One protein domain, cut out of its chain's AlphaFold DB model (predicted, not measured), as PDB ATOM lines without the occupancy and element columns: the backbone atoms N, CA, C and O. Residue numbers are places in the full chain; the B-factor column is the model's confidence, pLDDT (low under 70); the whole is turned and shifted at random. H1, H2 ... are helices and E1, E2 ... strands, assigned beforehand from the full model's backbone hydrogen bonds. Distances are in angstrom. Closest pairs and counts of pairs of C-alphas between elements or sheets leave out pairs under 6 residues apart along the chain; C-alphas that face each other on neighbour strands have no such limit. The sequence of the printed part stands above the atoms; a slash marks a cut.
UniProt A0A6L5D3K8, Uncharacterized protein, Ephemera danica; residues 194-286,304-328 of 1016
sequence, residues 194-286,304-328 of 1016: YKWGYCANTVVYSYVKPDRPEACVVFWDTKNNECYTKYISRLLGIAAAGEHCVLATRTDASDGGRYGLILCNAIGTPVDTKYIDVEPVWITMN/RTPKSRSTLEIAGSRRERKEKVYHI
ATOM      1  N   TYR A 194     -10.272  27.046 -16.077       90.50
ATOM      2  CA  TYR A 194     -11.571  26.486 -15.718       90.50
ATOM      3  C   TYR A 194     -11.901  25.261 -16.574       90.50
ATOM      4  O   TYR A 194     -11.556  25.172 -17.748       90.50
ATOM      5  N   LYS A 195     -12.675  24.329 -16.014       92.44
ATOM      6  CA  LYS A 195     -13.301  23.262 -16.801       92.44
ATOM      7  C   LYS A 195     -14.544  23.845 -17.465       92.44
ATOM      8  O   LYS A 195     -15.574  24.019 -16.807       92.44
ATOM      9  N   TRP A 196     -14.431  24.193 -18.742       95.31
ATOM     10  CA  TRP A 196     -15.511  24.820 -19.497       95.31
ATOM     11  C   TRP A 196     -15.449  24.493 -20.996       95.31
ATOM     12  O   TRP A 196     -14.475  23.934 -21.494       95.31
ATOM     13  N   GLY A 197     -16.504  24.848 -21.720       95.06
ATOM     14  CA  GLY A 197     -16.588  24.763 -23.171       95.06
ATOM     15  C   GLY A 197     -17.752  25.586 -23.723       95.06
ATOM     16  O   GLY A 197     -18.599  26.078 -22.980       95.06
ATOM     17  N   TYR A 198     -17.801  25.730 -25.044       95.12
ATOM     18  CA  TYR A 198     -18.871  26.433 -25.748       95.12
ATOM     19  C   TYR A 198     -19.369  25.600 -26.933       95.12
ATOM     20  O   TYR A 198     -18.568  25.187 -27.773       95.12
ATOM     21  N   CYS A 199     -20.679  25.352 -27.003       93.81
ATOM     22  CA  CYS A 199     -21.323  24.594 -28.086       93.81
ATOM     23  C   CYS A 199     -22.724  25.143 -28.377       93.81
ATOM     24  O   CYS A 199     -23.400  25.543 -27.445       93.81
ATOM     25  N   ALA A 200     -23.180  25.179 -29.636       88.31
ATOM     26  CA  ALA A 200     -24.551  25.564 -30.035       88.31
ATOM     27  C   ALA A 200     -25.133  26.890 -29.468       88.31
ATOM     28  O   ALA A 200     -26.342  27.105 -29.544       88.31
ATOM     29  N   ASN A 201     -24.311  27.816 -28.956       92.38
ATOM     30  CA  ASN A 201     -24.686  28.994 -28.140       92.38
ATOM     31  C   ASN A 201     -24.894  28.761 -26.632       92.38
ATOM     32  O   ASN A 201     -25.307  29.677 -25.928       92.38
ATOM     33  N   THR A 202     -24.519  27.606 -26.114       94.62
ATOM     34  CA  THR A 202     -24.463  27.303 -24.688       94.62
ATOM     35  C   THR A 202     -23.030  27.404 -24.174       94.62
ATOM     36  O   THR A 202     -22.117  26.774 -24.719       94.62
ATOM     37  N   VAL A 203     -22.831  28.158 -23.092       95.06
ATOM     38  CA  VAL A 203     -21.607  28.094 -22.282       95.06
ATOM     39  C   VAL A 203     -21.773  26.969 -21.265       95.06
ATOM     40  O   VAL A 203     -22.696  26.988 -20.453       95.06
ATOM     41  N   VAL A 204     -20.881  25.984 -21.313       95.50
ATOM     42  CA  VAL A 204     -20.838  24.868 -20.366       95.50
ATOM     43  C   VAL A 204     -19.673  25.102 -19.423       95.50
ATOM     44  O   VAL A 204     -18.542  25.218 -19.879       95.50
ATOM     45  N   TYR A 205     -19.912  25.170 -18.121       94.19
ATOM     46  CA  TYR A 205     -18.848  25.383 -17.139       94.19
ATOM     47  C   TYR A 205     -19.133  24.616 -15.854       94.19
ATOM     48  O   TYR A 205     -20.276  24.251 -15.581       94.19
ATOM     49  N   SER A 206     -18.092  24.349 -15.065       92.06
ATOM     50  CA  SER A 206     -18.245  23.650 -13.789       92.06
ATOM     51  C   SER A 206     -17.702  24.433 -12.605       92.06
ATOM     52  O   SER A 206     -16.629  25.029 -12.706       92.06
ATOM     53  N   TYR A 207     -18.377  24.319 -11.466       87.19
ATOM     54  CA  TYR A 207     -17.901  24.780 -10.164       87.19
ATOM     55  C   TYR A 207     -18.327  23.805  -9.059       87.19
ATOM     56  O   TYR A 207     -19.164  22.929  -9.275       87.19
ATOM     57  N   VAL A 208     -17.743  23.929  -7.870       81.19
ATOM     58  CA  VAL A 208     -18.095  23.102  -6.705       81.19
ATOM     59  C   VAL A 208     -18.885  23.958  -5.721       81.19
ATOM     60  O   VAL A 208     -18.500  25.093  -5.443       81.19
ATOM     61  N   LYS A 209     -20.007  23.435  -5.216       80.31
ATOM     62  CA  LYS A 209     -20.793  24.096  -4.164       80.31
ATOM     63  C   LYS A 209     -20.292  23.629  -2.793       80.31
ATOM     64  O   LYS A 209     -20.079  22.432  -2.646       80.31
ATOM     65  N   PRO A 210     -20.179  24.504  -1.777       75.44
ATOM     66  CA  PRO A 210     -19.752  24.094  -0.435       75.44
ATOM     67  C   PRO A 210     -20.598  22.957   0.159       75.44
ATOM     68  O   PRO A 210     -20.065  22.065   0.809       75.44
ATOM     69  N   ASP A 211     -21.900  22.945  -0.137       77.94
ATOM     70  CA  ASP A 211     -22.853  21.968   0.407       77.94
ATOM     71  C   ASP A 211     -22.808  20.595  -0.282       77.94
ATOM     72  O   ASP A 211     -23.479  19.662   0.164       77.94
ATOM     73  N   ARG A 212     -22.094  20.458  -1.412       77.69
ATOM     74  CA  ARG A 212     -22.109  19.230  -2.219       77.69
ATOM     75  C   ARG A 212     -20.711  18.813  -2.678       77.69
ATOM     76  O   ARG A 212     -19.979  19.629  -3.222       77.69
ATOM     77  N   PRO A 213     -20.370  17.517  -2.574       76.50
ATOM     78  CA  PRO A 213     -19.087  17.006  -3.057       76.50
ATOM     79  C   PRO A 213     -19.033  16.833  -4.586       76.50
ATOM     80  O   PRO A 213     -17.960  16.623  -5.149       76.50
ATOM     81  N   GLU A 214     -20.183  16.856  -5.262       85.06
ATOM     82  CA  GLU A 214     -20.296  16.708  -6.715       85.06
ATOM     83  C   GLU A 214     -20.026  18.038  -7.429       85.06
ATOM     84  O   GLU A 214     -20.432  19.105  -6.964       85.06
ATOM     85  N   ALA A 215     -19.393  17.973  -8.601       86.81
ATOM     86  CA  ALA A 215     -19.206  19.143  -9.446       86.81
ATOM     87  C   ALA A 215     -20.546  19.558 -10.066       86.81
ATOM     88  O   ALA A 215     -21.247  18.751 -10.681       86.81
ATOM     89  N   CYS A 216     -20.889  20.831  -9.920       90.88
ATOM     90  CA  CYS A 216     -22.047  21.466 -10.525       90.88
ATOM     91  C   CYS A 216     -21.663  21.928 -11.936       90.88
ATOM     92  O   CYS A 216     -20.929  22.902 -12.088       90.88
ATOM     93  N   VAL A 217     -22.125  21.213 -12.961       93.75
ATOM     94  CA  VAL A 217     -21.932  21.545 -14.379       93.75
ATOM     95  C   VAL A 217     -23.166  22.274 -14.890       93.75
ATOM     96  O   VAL A 217     -24.251  21.697 -14.939       93.75
ATOM     97  N   VAL A 218     -23.007  23.534 -15.275       93.50
ATOM     98  CA  VAL A 218     -24.090  24.387 -15.770       93.50
ATOM     99  C   VAL A 218     -23.979  24.529 -17.280       93.50
ATOM    100  O   VAL A 218     -22.906  24.807 -17.807       93.50
ATOM    101  N   PHE A 219     -25.104  24.337 -17.955       94.88
ATOM    102  CA  PHE A 219     -25.328  24.571 -19.374       94.88
ATOM    103  C   PHE A 219     -26.161  25.843 -19.500       94.88
ATOM    104  O   PHE A 219     -27.377  25.812 -19.317       94.88
ATOM    105  N   TRP A 220     -25.496  26.962 -19.764       93.69
ATOM    106  CA  TRP A 220     -26.133  28.265 -19.899       93.69
ATOM    107  C   TRP A 220     -26.367  28.605 -21.372       93.69
ATOM    108  O   TRP A 220     -25.416  28.917 -22.093       93.69
ATOM    109  N   ASP A 221     -27.622  28.543 -21.822       92.31
ATOM    110  CA  ASP A 221     -28.034  28.997 -23.150       92.31
ATOM    111  C   ASP A 221     -27.976  30.527 -23.210       92.31
ATOM    112  O   ASP A 221     -28.805  31.234 -22.637       92.31
ATOM    113  N   THR A 222     -27.005  31.045 -23.956       89.56
ATOM    114  CA  THR A 222     -26.761  32.486 -24.070       89.56
ATOM    115  C   THR A 222     -27.817  33.236 -24.884       89.56
ATOM    116  O   THR A 222     -27.844  34.465 -24.841       89.56
ATOM    117  N   LYS A 223     -28.676  32.538 -25.640       88.25
ATOM    118  CA  LYS A 223     -29.741  33.167 -26.439       88.25
ATOM    119  C   LYS A 223     -31.019  33.360 -25.638       88.25
ATOM    120  O   LYS A 223     -31.571  34.455 -25.648       88.25
ATOM    121  N   ASN A 224     -31.472  32.305 -24.966       87.12
ATOM    122  CA  ASN A 224     -32.710  32.331 -24.182       87.12
ATOM    123  C   ASN A 224     -32.470  32.688 -22.706       87.12
ATOM    124  O   ASN A 224     -33.419  32.937 -21.969       87.12
ATOM    125  N   ASN A 225     -31.202  32.750 -22.284       88.12
ATOM    126  CA  ASN A 225     -30.773  32.941 -20.900       88.12
ATOM    127  C   ASN A 225     -31.295  31.852 -19.944       88.12
ATOM    128  O   ASN A 225     -31.566  32.112 -18.773       88.12
ATOM    129  N   GLU A 226     -31.431  30.625 -20.447       88.81
ATOM    130  CA  GLU A 226     -31.845  29.457 -19.671       88.81
ATOM    131  C   GLU A 226     -30.626  28.701 -19.144       88.81
ATOM    132  O   GLU A 226     -29.614  28.570 -19.834       88.81
ATOM    133  N   CYS A 227     -30.718  28.182 -17.921       89.56
ATOM    134  CA  CYS A 227     -29.632  27.445 -17.286       89.56
ATOM    135  C   CYS A 227     -30.082  26.034 -16.915       89.56
ATOM    136  O   CYS A 227     -31.004  25.852 -16.122       89.56
ATOM    137  N   TYR A 228     -29.374  25.030 -17.428       91.69
ATOM    138  CA  TYR A 228     -29.588  23.627 -17.091       91.69
ATOM    139  C   TYR A 228     -28.413  23.123 -16.261       91.69
ATOM    140  O   TYR A 228     -27.269  23.136 -16.705       91.69
ATOM    141  N   THR A 229     -28.678  22.681 -15.036       91.56
ATOM    142  CA  THR A 229     -27.624  22.228 -14.119       91.56
ATOM    143  C   THR A 229     -27.594  20.711 -14.013       91.56
ATOM    144  O   THR A 229     -28.622  20.067 -13.805       91.56
ATOM    145  N   LYS A 230     -26.392  20.141 -14.087       91.50
ATOM    146  CA  LYS A 230     -26.099  18.734 -13.824       91.50
ATOM    147  C   LYS A 230     -25.094  18.599 -12.697       91.50
ATOM    148  O   LYS A 230     -24.137  19.358 -12.613       91.50
ATOM    149  N   TYR A 231     -25.283  17.584 -11.870       91.50
ATOM    150  CA  TYR A 231     -24.333  17.233 -10.825       91.50
ATOM    151  C   TYR A 231     -23.551  16.003 -11.269       91.50
ATOM    152  O   TYR A 231     -24.142  15.002 -11.673       91.50
ATOM    153  N   ILE A 232     -22.225  16.119 -11.284       89.06
ATOM    154  CA  ILE A 232     -21.320  15.074 -11.764       89.06
ATOM    155  C   ILE A 232     -20.273  14.812 -10.695       89.06
ATOM    156  O   ILE A 232     -19.494  15.692 -10.325       89.06
ATOM    157  N   SER A 233     -20.228  13.577 -10.207       85.94
ATOM    158  CA  SER A 233     -19.176  13.141  -9.301       85.94
ATOM    159  C   SER A 233     -17.833  13.097 -10.039       85.94
ATOM    160  O   SER A 233     -17.731  12.640 -11.180       85.94
ATOM    161  N   ARG A 234     -16.782  13.614  -9.387       85.06
ATOM    162  CA  ARG A 234     -15.379  13.494  -9.832       85.06
ATOM    163  C   ARG A 234     -15.161  13.865 -11.307       85.06
ATOM    164  O   ARG A 234     -14.562  13.109 -12.072       85.06
ATOM    165  N   LEU A 235     -15.670  15.030 -11.706       90.75
ATOM    166  CA  LEU A 235     -15.468  15.581 -13.045       90.75
ATOM    167  C   LEU A 235     -13.973  15.833 -13.307       90.75
ATOM    168  O   LEU A 235     -13.334  16.613 -12.596       90.75
ATOM    169  N   LEU A 236     -13.432  15.225 -14.359       91.38
ATOM    170  CA  LEU A 236     -12.034  15.357 -14.772       91.38
ATOM    171  C   LEU A 236     -11.840  16.520 -15.747       91.38
ATOM    172  O   LEU A 236     -10.983  17.364 -15.507       91.38
ATOM    173  N   GLY A 237     -12.693  16.647 -16.766       93.00
ATOM    174  CA  GLY A 237     -12.590  17.728 -17.745       93.00
ATOM    175  C   GLY A 237     -13.834  17.899 -18.611       93.00
ATOM    176  O   GLY A 237     -14.716  17.037 -18.640       93.00
ATOM    177  N   ILE A 238     -13.890  19.039 -19.299       96.12
ATOM    178  CA  ILE A 238     -14.948  19.423 -20.236       96.12
ATOM    179  C   ILE A 238     -14.273  19.836 -21.541       96.12
ATOM    180  O   ILE A 238     -13.306  20.592 -21.520       96.12
ATOM    181  N   ALA A 239     -14.791  19.356 -22.666       95.44
ATOM    182  CA  ALA A 239     -14.436  19.864 -23.986       95.44
ATOM    183  C   ALA A 239     -15.708  20.037 -24.818       95.44
ATOM    184  O   ALA A 239     -16.706  19.357 -24.584       95.44
ATOM    185  N   ALA A 240     -15.689  20.954 -25.780       94.88
ATOM    186  CA  ALA A 240     -16.846  21.245 -26.618       94.88
ATOM    187  C   ALA A 240     -16.427  21.534 -28.058       94.88
ATOM    188  O   ALA A 240     -15.423  22.211 -28.293       94.88
ATOM    189  N   ALA A 241     -17.213  21.038 -29.012       91.81
ATOM    190  CA  ALA A 241     -17.080  21.360 -30.425       91.81
ATOM    191  C   ALA A 241     -18.438  21.270 -31.128       91.81
ATOM    192  O   ALA A 241     -19.204  20.325 -30.929       91.81
ATOM    193  N   GLY A 242     -18.722  22.254 -31.984       89.38
ATOM    194  CA  GLY A 242     -19.980  22.334 -32.724       89.38
ATOM    195  C   GLY A 242     -21.191  22.385 -31.791       89.38
ATOM    196  O   GLY A 242     -21.342  23.320 -31.007       89.38
ATOM    197  N   GLU A 243     -22.041  21.363 -31.876       90.50
ATOM    198  CA  GLU A 243     -23.320  21.271 -31.155       90.50
ATOM    199  C   GLU A 243     -23.251  20.416 -29.877       90.50
ATOM    200  O   GLU A 243     -24.266  20.184 -29.216       90.50
ATOM    201  N   HIS A 244     -22.065  19.901 -29.548       94.38
ATOM    202  CA  HIS A 244     -21.884  18.920 -28.486       94.38
ATOM    203  C   HIS A 244     -20.770  19.320 -27.525       94.38
ATOM    204  O   HIS A 244     -19.794  19.978 -27.896       94.38
ATOM    205  N   CYS A 245     -20.895  18.847 -26.289       95.56
ATOM    206  CA  CYS A 245     -19.813  18.858 -25.320       95.56
ATOM    207  C   CYS A 245     -19.604  17.458 -24.750       95.56
ATOM    208  O   CYS A 245     -20.546  16.679 -24.637       95.56
ATOM    209  N   VAL A 246     -18.382  17.143 -24.348       96.50
ATOM    210  CA  VAL A 246     -18.050  15.910 -23.640       96.50
ATOM    211  C   VAL A 246     -17.629  16.226 -22.212       96.50
ATOM    212  O   VAL A 246     -16.888  17.175 -21.961       96.50
ATOM    213  N   LEU A 247     -18.118  15.414 -21.278       96.44
ATOM    214  CA  LEU A 247     -17.805  15.470 -19.856       96.44
ATOM    215  C   LEU A 247     -17.049  14.191 -19.498       96.44
ATOM    216  O   LEU A 247     -17.595  13.095 -19.647       96.44
ATOM    217  N   ALA A 248     -15.805  14.311 -19.038       95.50
ATOM    218  CA  ALA A 248     -15.071  13.168 -18.507       95.50
ATOM    219  C   ALA A 248     -15.241  13.073 -16.994       95.50
ATOM    220  O   ALA A 248     -15.066  14.058 -16.279       95.50
ATOM    221  N   THR A 249     -15.538  11.879 -16.500       93.38
ATOM    222  CA  THR A 249     -15.770  11.590 -15.082       93.38
ATOM    223  C   THR A 249     -15.053  10.305 -14.679       93.38
ATOM    224  O   THR A 249     -14.866   9.400 -15.494       93.38
ATOM    225  N   ARG A 250     -14.640  10.216 -13.413       89.94
ATOM    226  CA  ARG A 250     -14.144   8.974 -12.810       89.94
ATOM    227  C   ARG A 250     -15.300   8.243 -12.125       89.94
ATOM    228  O   ARG A 250     -15.907   8.814 -11.219       89.94
ATOM    229  N   THR A 251     -15.566   6.990 -12.501       84.06
ATOM    230  CA  THR A 251     -16.604   6.186 -11.839       84.06
ATOM    231  C   THR A 251     -16.163   5.771 -10.434       84.06
ATOM    232  O   THR A 251     -14.979   5.814 -10.082       84.06
ATOM    233  N   ASP A 252     -17.117   5.388  -9.590       75.00
ATOM    234  CA  ASP A 252     -16.803   4.891  -8.256       75.00
ATOM    235  C   ASP A 252     -16.168   3.494  -8.291       75.00
ATOM    236  O   ASP A 252     -16.266   2.750  -9.269       75.00
ATOM    237  N   ALA A 253     -15.462   3.152  -7.208       58.75
ATOM    238  CA  ALA A 253     -14.654   1.937  -7.108       58.75
ATOM    239  C   ALA A 253     -15.475   0.637  -7.232       58.75
ATOM    240  O   ALA A 253     -14.909  -0.405  -7.553       58.75
ATOM    241  N   SER A 254     -16.797   0.694  -7.030       59.22
ATOM    242  CA  SER A 254     -17.715  -0.433  -7.240       59.22
ATOM    243  C   SER A 254     -17.782  -0.895  -8.699       59.22
ATOM    244  O   SER A 254     -17.992  -2.079  -8.939       59.22
ATOM    245  N   ASP A 255     -17.533   0.005  -9.658       56.00
ATOM    246  CA  ASP A 255     -17.667  -0.252 -11.101       56.00
ATOM    247  C   ASP A 255     -16.324  -0.580 -11.784       56.00
ATOM    248  O   ASP A 255     -16.164  -0.440 -12.997       56.00
ATOM    249  N   GLY A 256     -15.326  -1.014 -11.008       57.00
ATOM    250  CA  GLY A 256     -14.015  -1.403 -11.534       57.00
ATOM    251  C   GLY A 256     -13.073  -0.234 -11.845       57.00
ATOM    252  O   GLY A 256     -12.072  -0.445 -12.520       57.00
ATOM    253  N   GLY A 257     -13.367   0.979 -11.352       65.94
ATOM    254  CA  GLY A 257     -12.461   2.136 -11.443       65.94
ATOM    255  C   GLY A 257     -12.285   2.710 -12.853       65.94
ATOM    256  O   GLY A 257     -11.228   3.253 -13.164       65.94
ATOM    257  N   ARG A 258     -13.298   2.573 -13.712       86.62
ATOM    258  CA  ARG A 258     -13.281   3.076 -15.090       86.62
ATOM    259  C   ARG A 258     -13.510   4.587 -15.168       86.62
ATOM    260  O   ARG A 258     -13.953   5.244 -14.226       86.62
ATOM    261  N   TYR A 259     -13.249   5.150 -16.340       91.50
ATOM    262  CA  TYR A 259     -13.483   6.558 -16.642       91.50
ATOM    263  C   TYR A 259     -14.591   6.681 -17.686       91.50
ATOM    264  O   TYR A 259     -14.553   6.020 -18.719       91.50
ATOM    265  N   GLY A 260     -15.604   7.497 -17.410       92.38
ATOM    266  CA  GLY A 260     -16.724   7.750 -18.313       92.38
ATOM    267  C   GLY A 260     -16.501   9.008 -19.149       92.38
ATOM    268  O   GLY A 260     -16.173  10.058 -18.607       92.38
ATOM    269  N   LEU A 261     -16.723   8.913 -20.456       94.31
ATOM    270  CA  LEU A 261     -16.839  10.017 -21.404       94.31
ATOM    271  C   LEU A 261     -18.315  10.152 -21.785       94.31
ATOM    272  O   LEU A 261     -18.856   9.303 -22.490       94.31
ATOM    273  N   ILE A 262     -18.973  11.198 -21.295       94.75
ATOM    274  CA  ILE A 262     -20.401  11.445 -21.510       94.75
ATOM    275  C   ILE A 262     -20.538  12.581 -22.519       94.75
ATOM    276  O   ILE A 262     -20.211  13.726 -22.209       94.75
ATOM    277  N   LEU A 263     -21.012  12.278 -23.725       95.06
ATOM    278  CA  LEU A 263     -21.329  13.279 -24.738       95.06
ATOM    279  C   LEU A 263     -22.718  13.853 -24.455       95.06
ATOM    280  O   LEU A 263     -23.690  13.107 -24.382       95.06
ATOM    281  N   CYS A 264     -22.830  15.169 -24.347       94.94
ATOM    282  CA  CYS A 264     -24.069  15.893 -24.104       94.94
ATOM    283  C   CYS A 264     -24.403  16.838 -25.267       94.94
ATOM    284  O   CYS A 264     -23.526  17.301 -26.002       94.94
ATOM    285  N   ASN A 265     -25.691  17.140 -25.429       93.31
ATOM    286  CA  ASN A 265     -26.159  18.244 -26.266       93.31
ATOM    287  C   ASN A 265     -26.080  19.594 -25.514       93.31
ATOM    288  O   ASN A 265     -25.688  19.655 -24.348       93.31
ATOM    289  N   ALA A 266     -26.511  20.668 -26.179       90.94
ATOM    290  CA  ALA A 266     -26.495  22.043 -25.675       90.94
ATOM    291  C   ALA A 266     -27.301  22.299 -24.384       90.94
ATOM    292  O   ALA A 266     -27.057  23.295 -23.713       90.94
ATOM    293  N   ILE A 267     -28.242  21.420 -24.024       91.81
ATOM    294  CA  ILE A 267     -29.054  21.509 -22.792       91.81
ATOM    295  C   ILE A 267     -28.617  20.478 -21.738       91.81
ATOM    296  O   ILE A 267     -29.283  20.261 -20.727       91.81
ATOM    297  N   GLY A 268     -27.504  19.790 -21.987       91.12
ATOM    298  CA  GLY A 268     -26.928  18.809 -21.084       91.12
ATOM    299  C   GLY A 268     -27.514  17.404 -21.180       91.12
ATOM    300  O   GLY A 268     -27.060  16.537 -20.445       91.12
ATOM    301  N   THR A 269     -28.463  17.095 -22.062       93.12
ATOM    302  CA  THR A 269     -28.959  15.717 -22.249       93.12
ATOM    303  C   THR A 269     -27.851  14.819 -22.817       93.12
ATOM    304  O   THR A 269     -27.239  15.199 -23.819       93.12
ATOM    305  N   PRO A 270     -27.578  13.638 -22.222       92.56
ATOM    306  CA  PRO A 270     -26.563  12.730 -22.743       92.56
ATOM    307  C   PRO A 270     -27.029  12.131 -24.079       92.56
ATOM    308  O   PRO A 270     -28.141  11.617 -24.182       92.56
ATOM    309  N   VAL A 271     -26.183  12.223 -25.100       91.88
ATOM    310  CA  VAL A 271     -26.402  11.708 -26.460       91.88
ATOM    311  C   VAL A 271     -25.751  10.337 -26.628       91.88
ATOM    312  O   VAL A 271     -26.357   9.440 -27.206       91.88
ATOM    313  N   ASP A 272     -24.526  10.183 -26.128       91.81
ATOM    314  CA  ASP A 272     -23.733   8.957 -26.223       91.81
ATOM    315  C   ASP A 272     -22.777   8.884 -25.019       91.81
ATOM    316  O   ASP A 272     -22.361   9.923 -24.499       91.81
ATOM    317  N   THR A 273     -22.420   7.683 -24.565       92.00
ATOM    318  CA  THR A 273     -21.549   7.492 -23.391       92.00
ATOM    319  C   THR A 273     -20.575   6.351 -23.634       92.00
ATOM    320  O   THR A 273     -20.975   5.250 -24.019       92.00
ATOM    321  N   LYS A 274     -19.296   6.579 -23.330       90.50
ATOM    322  CA  LYS A 274     -18.243   5.569 -23.444       90.50
ATOM    323  C   LYS A 274     -17.453   5.441 -22.150       90.50
ATOM    324  O   LYS A 274     -17.034   6.442 -21.589       90.50
ATOM    325  N   TYR A 275     -17.193   4.211 -21.712       90.62
ATOM    326  CA  TYR A 275     -16.276   3.940 -20.604       90.62
ATOM    327  C   TYR A 275     -14.919   3.475 -21.131       90.62
ATOM    328  O   TYR A 275     -14.862   2.639 -22.038       90.62
ATOM    329  N   ILE A 276     -13.847   4.023 -20.565       89.62
ATOM    330  CA  ILE A 276     -12.454   3.718 -20.889       89.62
ATOM    331  C   ILE A 276     -11.696   3.311 -19.622       89.62
ATOM    332  O   ILE A 276     -12.020   3.757 -18.523       89.62
ATOM    333  N   ASP A 277     -10.668   2.484 -19.787       85.88
ATOM    334  CA  ASP A 277      -9.808   2.022 -18.685       85.88
ATOM    335  C   ASP A 277      -8.573   2.931 -18.479       85.88
ATOM    336  O   ASP A 277      -7.712   2.645 -17.653       85.88
ATOM    337  N   VAL A 278      -8.469   4.025 -19.243       85.25
ATOM    338  CA  VAL A 278      -7.343   4.973 -19.229       85.25
ATOM    339  C   VAL A 278      -7.799   6.297 -18.622       85.25
ATOM    340  O   VAL A 278      -8.812   6.836 -19.057       85.25
ATOM    341  N   GLU A 279      -7.039   6.846 -17.671       89.75
ATOM    342  CA  GLU A 279      -7.354   8.138 -17.051       89.75
ATOM    343  C   GLU A 279      -7.212   9.298 -18.052       89.75
ATOM    344  O   GLU A 279      -6.098   9.559 -18.522       89.75
ATOM    345  N   PRO A 280      -8.304  10.015 -18.381       92.25
ATOM    346  CA  PRO A 280      -8.239  11.160 -19.272       92.25
ATOM    347  C   PRO A 280      -7.717  12.387 -18.514       92.25
ATOM    348  O   PRO A 280      -8.427  12.970 -17.696       92.25
ATOM    349  N   VAL A 281      -6.485  12.795 -18.821       91.69
ATOM    350  CA  VAL A 281      -5.877  14.042 -18.328       91.69
ATOM    351  C   VAL A 281      -6.202  15.198 -19.275       91.69
ATOM    352  O   VAL A 281      -6.568  16.282 -18.829       91.69
ATOM    353  N   TRP A 282      -6.144  14.950 -20.587       94.31
ATOM    354  CA  TRP A 282      -6.529  15.915 -21.616       94.31
ATOM    355  C   TRP A 282      -7.670  15.388 -22.467       94.31
ATOM    356  O   TRP A 282      -7.718  14.207 -22.814       94.31
ATOM    357  N   ILE A 283      -8.583  16.281 -22.837       95.44
ATOM    358  CA  ILE A 283      -9.738  15.946 -23.664       95.44
ATOM    359  C   ILE A 283      -9.888  17.022 -24.725       95.44
ATOM    360  O   ILE A 283      -9.825  18.216 -24.441       95.44
ATOM    361  N   THR A 284     -10.106  16.595 -25.957       94.94
ATOM    362  CA  THR A 284     -10.455  17.472 -27.070       94.94
ATOM    363  C   THR A 284     -11.464  16.758 -27.959       94.94
ATOM    364  O   THR A 284     -11.642  15.542 -27.870       94.94
ATOM    365  N   MET A 285     -12.174  17.496 -28.797       93.69
ATOM    366  CA  MET A 285     -13.157  16.912 -29.698       93.69
ATOM    367  C   MET A 285     -13.289  17.743 -30.967       93.69
ATOM    368  O   MET A 285     -13.004  18.939 -30.972       93.69
ATOM    369  N   ASN A 286     -13.740  17.094 -32.032       92.12
ATOM    370  CA  ASN A 286     -14.199  17.743 -33.254       92.12
ATOM    371  C   ASN A 286     -15.678  17.387 -33.490       92.12
ATOM    372  O   ASN A 286     -16.341  16.841 -32.603       92.12
ATOM    373  N   ARG A 304     -21.778   8.649 -31.951       80.00
ATOM    374  CA  ARG A 304     -22.932   8.519 -32.850       80.00
ATOM    375  C   ARG A 304     -23.972   9.590 -32.549       80.00
ATOM    376  O   ARG A 304     -24.591   9.602 -31.494       80.00
ATOM    377  N   THR A 305     -24.237  10.455 -33.523       73.56
ATOM    378  CA  THR A 305     -25.368  11.395 -33.473       73.56
ATOM    379  C   THR A 305     -26.593  10.822 -34.196       73.56
ATOM    380  O   THR A 305     -26.433  10.032 -35.136       73.56
ATOM    381  N   PRO A 306     -27.828  11.245 -33.860       65.62
ATOM    382  CA  PRO A 306     -29.029  10.860 -34.609       65.62
ATOM    383  C   PRO A 306     -28.919  11.142 -36.118       65.62
ATOM    384  O   PRO A 306     -29.384  10.346 -36.928       65.62
ATOM    385  N   LYS A 307     -28.222  12.222 -36.507       60.22
ATOM    386  CA  LYS A 307     -27.941  12.549 -37.915       60.22
ATOM    387  C   LYS A 307     -27.014  11.516 -38.573       60.22
ATOM    388  O   LYS A 307     -27.283  11.087 -39.692       60.22
ATOM    389  N   SER A 308     -25.974  11.060 -37.869       56.38
ATOM    390  CA  SER A 308     -25.018  10.054 -38.370       56.38
ATOM    391  C   SER A 308     -25.599   8.639 -38.521       56.38
ATOM    392  O   SER A 308     -25.089   7.858 -39.320       56.38
ATOM    393  N   ARG A 309     -26.696   8.305 -37.815       53.22
ATOM    394  CA  ARG A 309     -27.409   7.024 -37.997       53.22
ATOM    395  C   ARG A 309     -27.933   6.855 -39.427       53.22
ATOM    396  O   ARG A 309     -27.817   5.771 -39.984       53.22
ATOM    397  N   SER A 310     -28.439   7.930 -40.035       49.38
ATOM    398  CA  SER A 310     -29.063   7.886 -41.368       49.38
ATOM    399  C   SER A 310     -28.085   7.597 -42.517       49.38
ATOM    400  O   SER A 310     -28.458   6.974 -43.507       49.38
ATOM    401  N   THR A 311     -26.821   8.012 -42.401       48.06
ATOM    402  CA  THR A 311     -25.815   7.855 -43.465       48.06
ATOM    403  C   THR A 311     -25.044   6.537 -43.369       48.06
ATOM    404  O   THR A 311     -24.660   5.977 -44.396       48.06
ATOM    405  N   LEU A 312     -24.852   6.005 -42.158       48.16
ATOM    406  CA  LEU A 312     -24.171   4.726 -41.917       48.16
ATOM    407  C   LEU A 312     -25.024   3.494 -42.258       48.16
ATOM    408  O   LEU A 312     -24.459   2.434 -42.510       48.16
ATOM    409  N   GLU A 313     -26.353   3.613 -42.315       45.16
ATOM    410  CA  GLU A 313     -27.232   2.509 -42.741       45.16
ATOM    411  C   GLU A 313     -27.272   2.320 -44.270       45.16
ATOM    412  O   GLU A 313     -27.511   1.209 -44.743       45.16
ATOM    413  N   ILE A 314     -26.966   3.361 -45.056       44.78
ATOM    414  CA  ILE A 314     -26.979   3.312 -46.533       44.78
ATOM    415  C   ILE A 314     -25.690   2.682 -47.089       44.78
ATOM    416  O   ILE A 314     -25.714   1.965 -48.090       44.78
ATOM    417  N   ALA A 315     -24.551   2.898 -46.428       42.38
ATOM    418  CA  ALA A 315     -23.299   2.222 -46.746       42.38
ATOM    419  C   ALA A 315     -23.169   0.992 -45.840       42.38
ATOM    420  O   ALA A 315     -22.741   1.144 -44.705       42.38
ATOM    421  N   GLY A 316     -23.536  -0.203 -46.325       37.88
ATOM    422  CA  GLY A 316     -23.648  -1.480 -45.586       37.88
ATOM    423  C   GLY A 316     -22.403  -2.029 -44.853       37.88
ATOM    424  O   GLY A 316     -22.147  -3.232 -44.854       37.88
ATOM    425  N   SER A 317     -21.621  -1.185 -44.185       38.59
ATOM    426  CA  SER A 317     -20.502  -1.532 -43.323       38.59
ATOM    427  C   SER A 317     -20.999  -1.793 -41.902       38.59
ATOM    428  O   SER A 317     -20.835  -0.982 -40.995       38.59
ATOM    429  N   ARG A 318     -21.515  -3.004 -41.681       38.28
ATOM    430  CA  ARG A 318     -21.756  -3.591 -40.349       38.28
ATOM    431  C   ARG A 318     -20.465  -3.934 -39.580       38.28
ATOM    432  O   ARG A 318     -20.508  -4.692 -38.617       38.28
ATOM    433  N   ARG A 319     -19.301  -3.429 -40.007       43.03
ATOM    434  CA  ARG A 319     -18.054  -3.548 -39.244       43.03
ATOM    435  C   ARG A 319     -18.027  -2.430 -38.213       43.03
ATOM    436  O   ARG A 319     -17.746  -1.287 -38.562       43.03
ATOM    437  N   GLU A 320     -18.293  -2.775 -36.956       42.00
ATOM    438  CA  GLU A 320     -17.814  -2.001 -35.813       42.00
ATOM    439  C   GLU A 320     -16.340  -1.660 -36.069       42.00
ATOM    440  O   GLU A 320     -15.474  -2.539 -36.066       42.00
ATOM    441  N   ARG A 321     -16.039  -0.394 -36.382       53.22
ATOM    442  CA  ARG A 321     -14.657   0.081 -36.345       53.22
ATOM    443  C   ARG A 321     -14.236  -0.049 -34.886       53.22
ATOM    444  O   ARG A 321     -14.661   0.761 -34.074       53.22
ATOM    445  N   LYS A 322     -13.486  -1.111 -34.560       52.75
ATOM    446  CA  LYS A 322     -12.941  -1.353 -33.218       52.75
ATOM    447  C   LYS A 322     -12.231  -0.075 -32.770       52.75
ATOM    448  O   LYS A 322     -11.228   0.309 -33.368       52.75
ATOM    449  N   GLU A 323     -12.802   0.595 -31.779       67.06
ATOM    450  CA  GLU A 323     -12.206   1.742 -31.101       67.06
ATOM    451  C   GLU A 323     -10.922   1.260 -30.419       67.06
ATOM    452  O   GLU A 323     -10.918   0.213 -29.769       67.06
ATOM    453  N   LYS A 324      -9.811   1.967 -30.639       72.31
ATOM    454  CA  LYS A 324      -8.473   1.536 -30.217       72.31
ATOM    455  C   LYS A 324      -7.864   2.549 -29.257       72.31
ATOM    456  O   LYS A 324      -8.009   3.757 -29.439       72.31
ATOM    457  N   VAL A 325      -7.154   2.023 -28.268       84.94
ATOM    458  CA  VAL A 325      -6.205   2.770 -27.442       84.94
ATOM    459  C   VAL A 325      -4.846   2.699 -28.136       84.94
ATOM    460  O   VAL A 325      -4.435   1.620 -28.566       84.94
ATOM    461  N   TYR A 326      -4.171   3.835 -28.255       87.94
ATOM    462  CA  TYR A 326      -2.850   3.954 -28.868       87.94
ATOM    463  C   TYR A 326      -1.837   4.364 -27.806       87.94
ATOM    464  O   TYR A 326      -2.113   5.263 -27.010       87.94
ATOM    465  N   HIS A 327      -0.671   3.719 -27.793       90.31
ATOM    466  CA  HIS A 327       0.460   4.187 -26.999       90.31
ATOM    467  C   HIS A 327       1.172   5.320 -27.747       90.31
ATOM    468  O   HIS A 327       1.292   5.273 -28.970       90.31
ATOM    469  N   ILE A 328       1.660   6.340 -27.041       89.19
ATOM    470  CA  ILE A 328       2.208   7.544 -27.685       89.19
ATOM    471  C   ILE A 328       3.524   7.307 -28.460       89.19
ATOM    472  O   ILE A 328       3.866   8.067 -29.368       89.19
TER     473      ILE A 328
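This is residues 194 to 286 and 304 to 328 of the 1016 residues of an uncharacterized protein of Ephemera danica (UniProt A0A6L5D3K8). Two strongly twisted sheets of four strands each, E1 to E4 and E5 to E8, stand face to face as a sandwich, closest where E1 packs on E5 and open where the edge strands E4 and E8 are apart; the short strand E9 packs on E5. Past a cut, the small helix H1 and the short strand E10 belong to a tail away from this body, and the residues between them, 313 to 324, stick out free. The printed part has 118 residues with nine named strands, E1 to E9, then H1, then E10; both sheets are antiparallel, in the orders E1 E2 E3 E4 and E5 E6 E7 E8, and the class is mostly strand. The whole is only just compact, close to loose, with a radius of gyration of the C-alphas of 15.7 A and spans of 51 by 38 by 27 A.

Find C-alpha 196 at (-15.511, 24.820, -19.497), where E1, residues 196 to 199, begins. Next come E2, residues 202 to 208, 19.5 A long from first to last C-alpha; E3, residues 215 to 221, 19.0 A; and E4, residues 226 to 232, 19.5 A. Go on to C-alpha 235 at (-15.468, 15.581, -13.045), where E5, residues 235 to 241, begins and runs for 18.4 A. E6, residues 244 to 250, is 20.1 A long, E7, residues 259 to 265, 19.7 A, and E8, residues 270 to 276, 16.8 A. E9 is residues 282 to 285. Beyond the cut look for H1, residues 306 to 312, 10.7 A long, and E10, residues 325 to 327, which ends with C-alpha 327 at (0.460, 4.187, -26.999).

Begin with E1 to E4, a meander, each strand the antiparallel neighbour of the one before. In the hairpin E1 and E2, N 197 and O 204 are 2.8 A apart, within hydrogen-bond range; in the hairpin E2 and E3 look at N 205 and O 218, 3.0 A, and in the hairpin E3 and E4 at N 217 and O 230, 2.8 A. E4 and E5 meet only through their link, where the chain changes to the second sheet. E5 to E8 form a second meander: in its hairpins, N 239 and O 246 of E5 and E6 are 3.1 A apart, N 247 and O 262 of E6 and E7 2.8 A, and N 261 and O 274 of E7 and E8 2.7 A. The two sheets make a sandwich, two sheets face to face, with 60 pairs of C-alphas within 10 A, best planes 34 degrees apart and strands at 9 degrees. The closest C-alphas of E1 and E5 are those of Gly 197 and Ala 240, 4.9 A apart. E9 pairs with no named strand; its closest C-alpha to E5 is that of Thr 284, 5.6 A from that of Ala 239. E10 also pairs with no named strand and is apart from E8 and E9, among others. H1 is on neither sheet; 1 of its 3 O i to N i+4 pairs and 2 of its 4 O i to N i+3 pairs are within hydrogen-bond range.

The C-alphas of Pro 210 and Gly 316, the two farthest apart, are 52.0 A from each other. Residues 287 to 303 are not printed, and C-alphas 286 and 304 are 12.7 A apart across this cut. Of the links printed whole, H1 to E10 is long, with 12 residues. The mean pLDDT of the printed part is 82.5; look for values under 70 at residues 253 to 257 and 306 to 323.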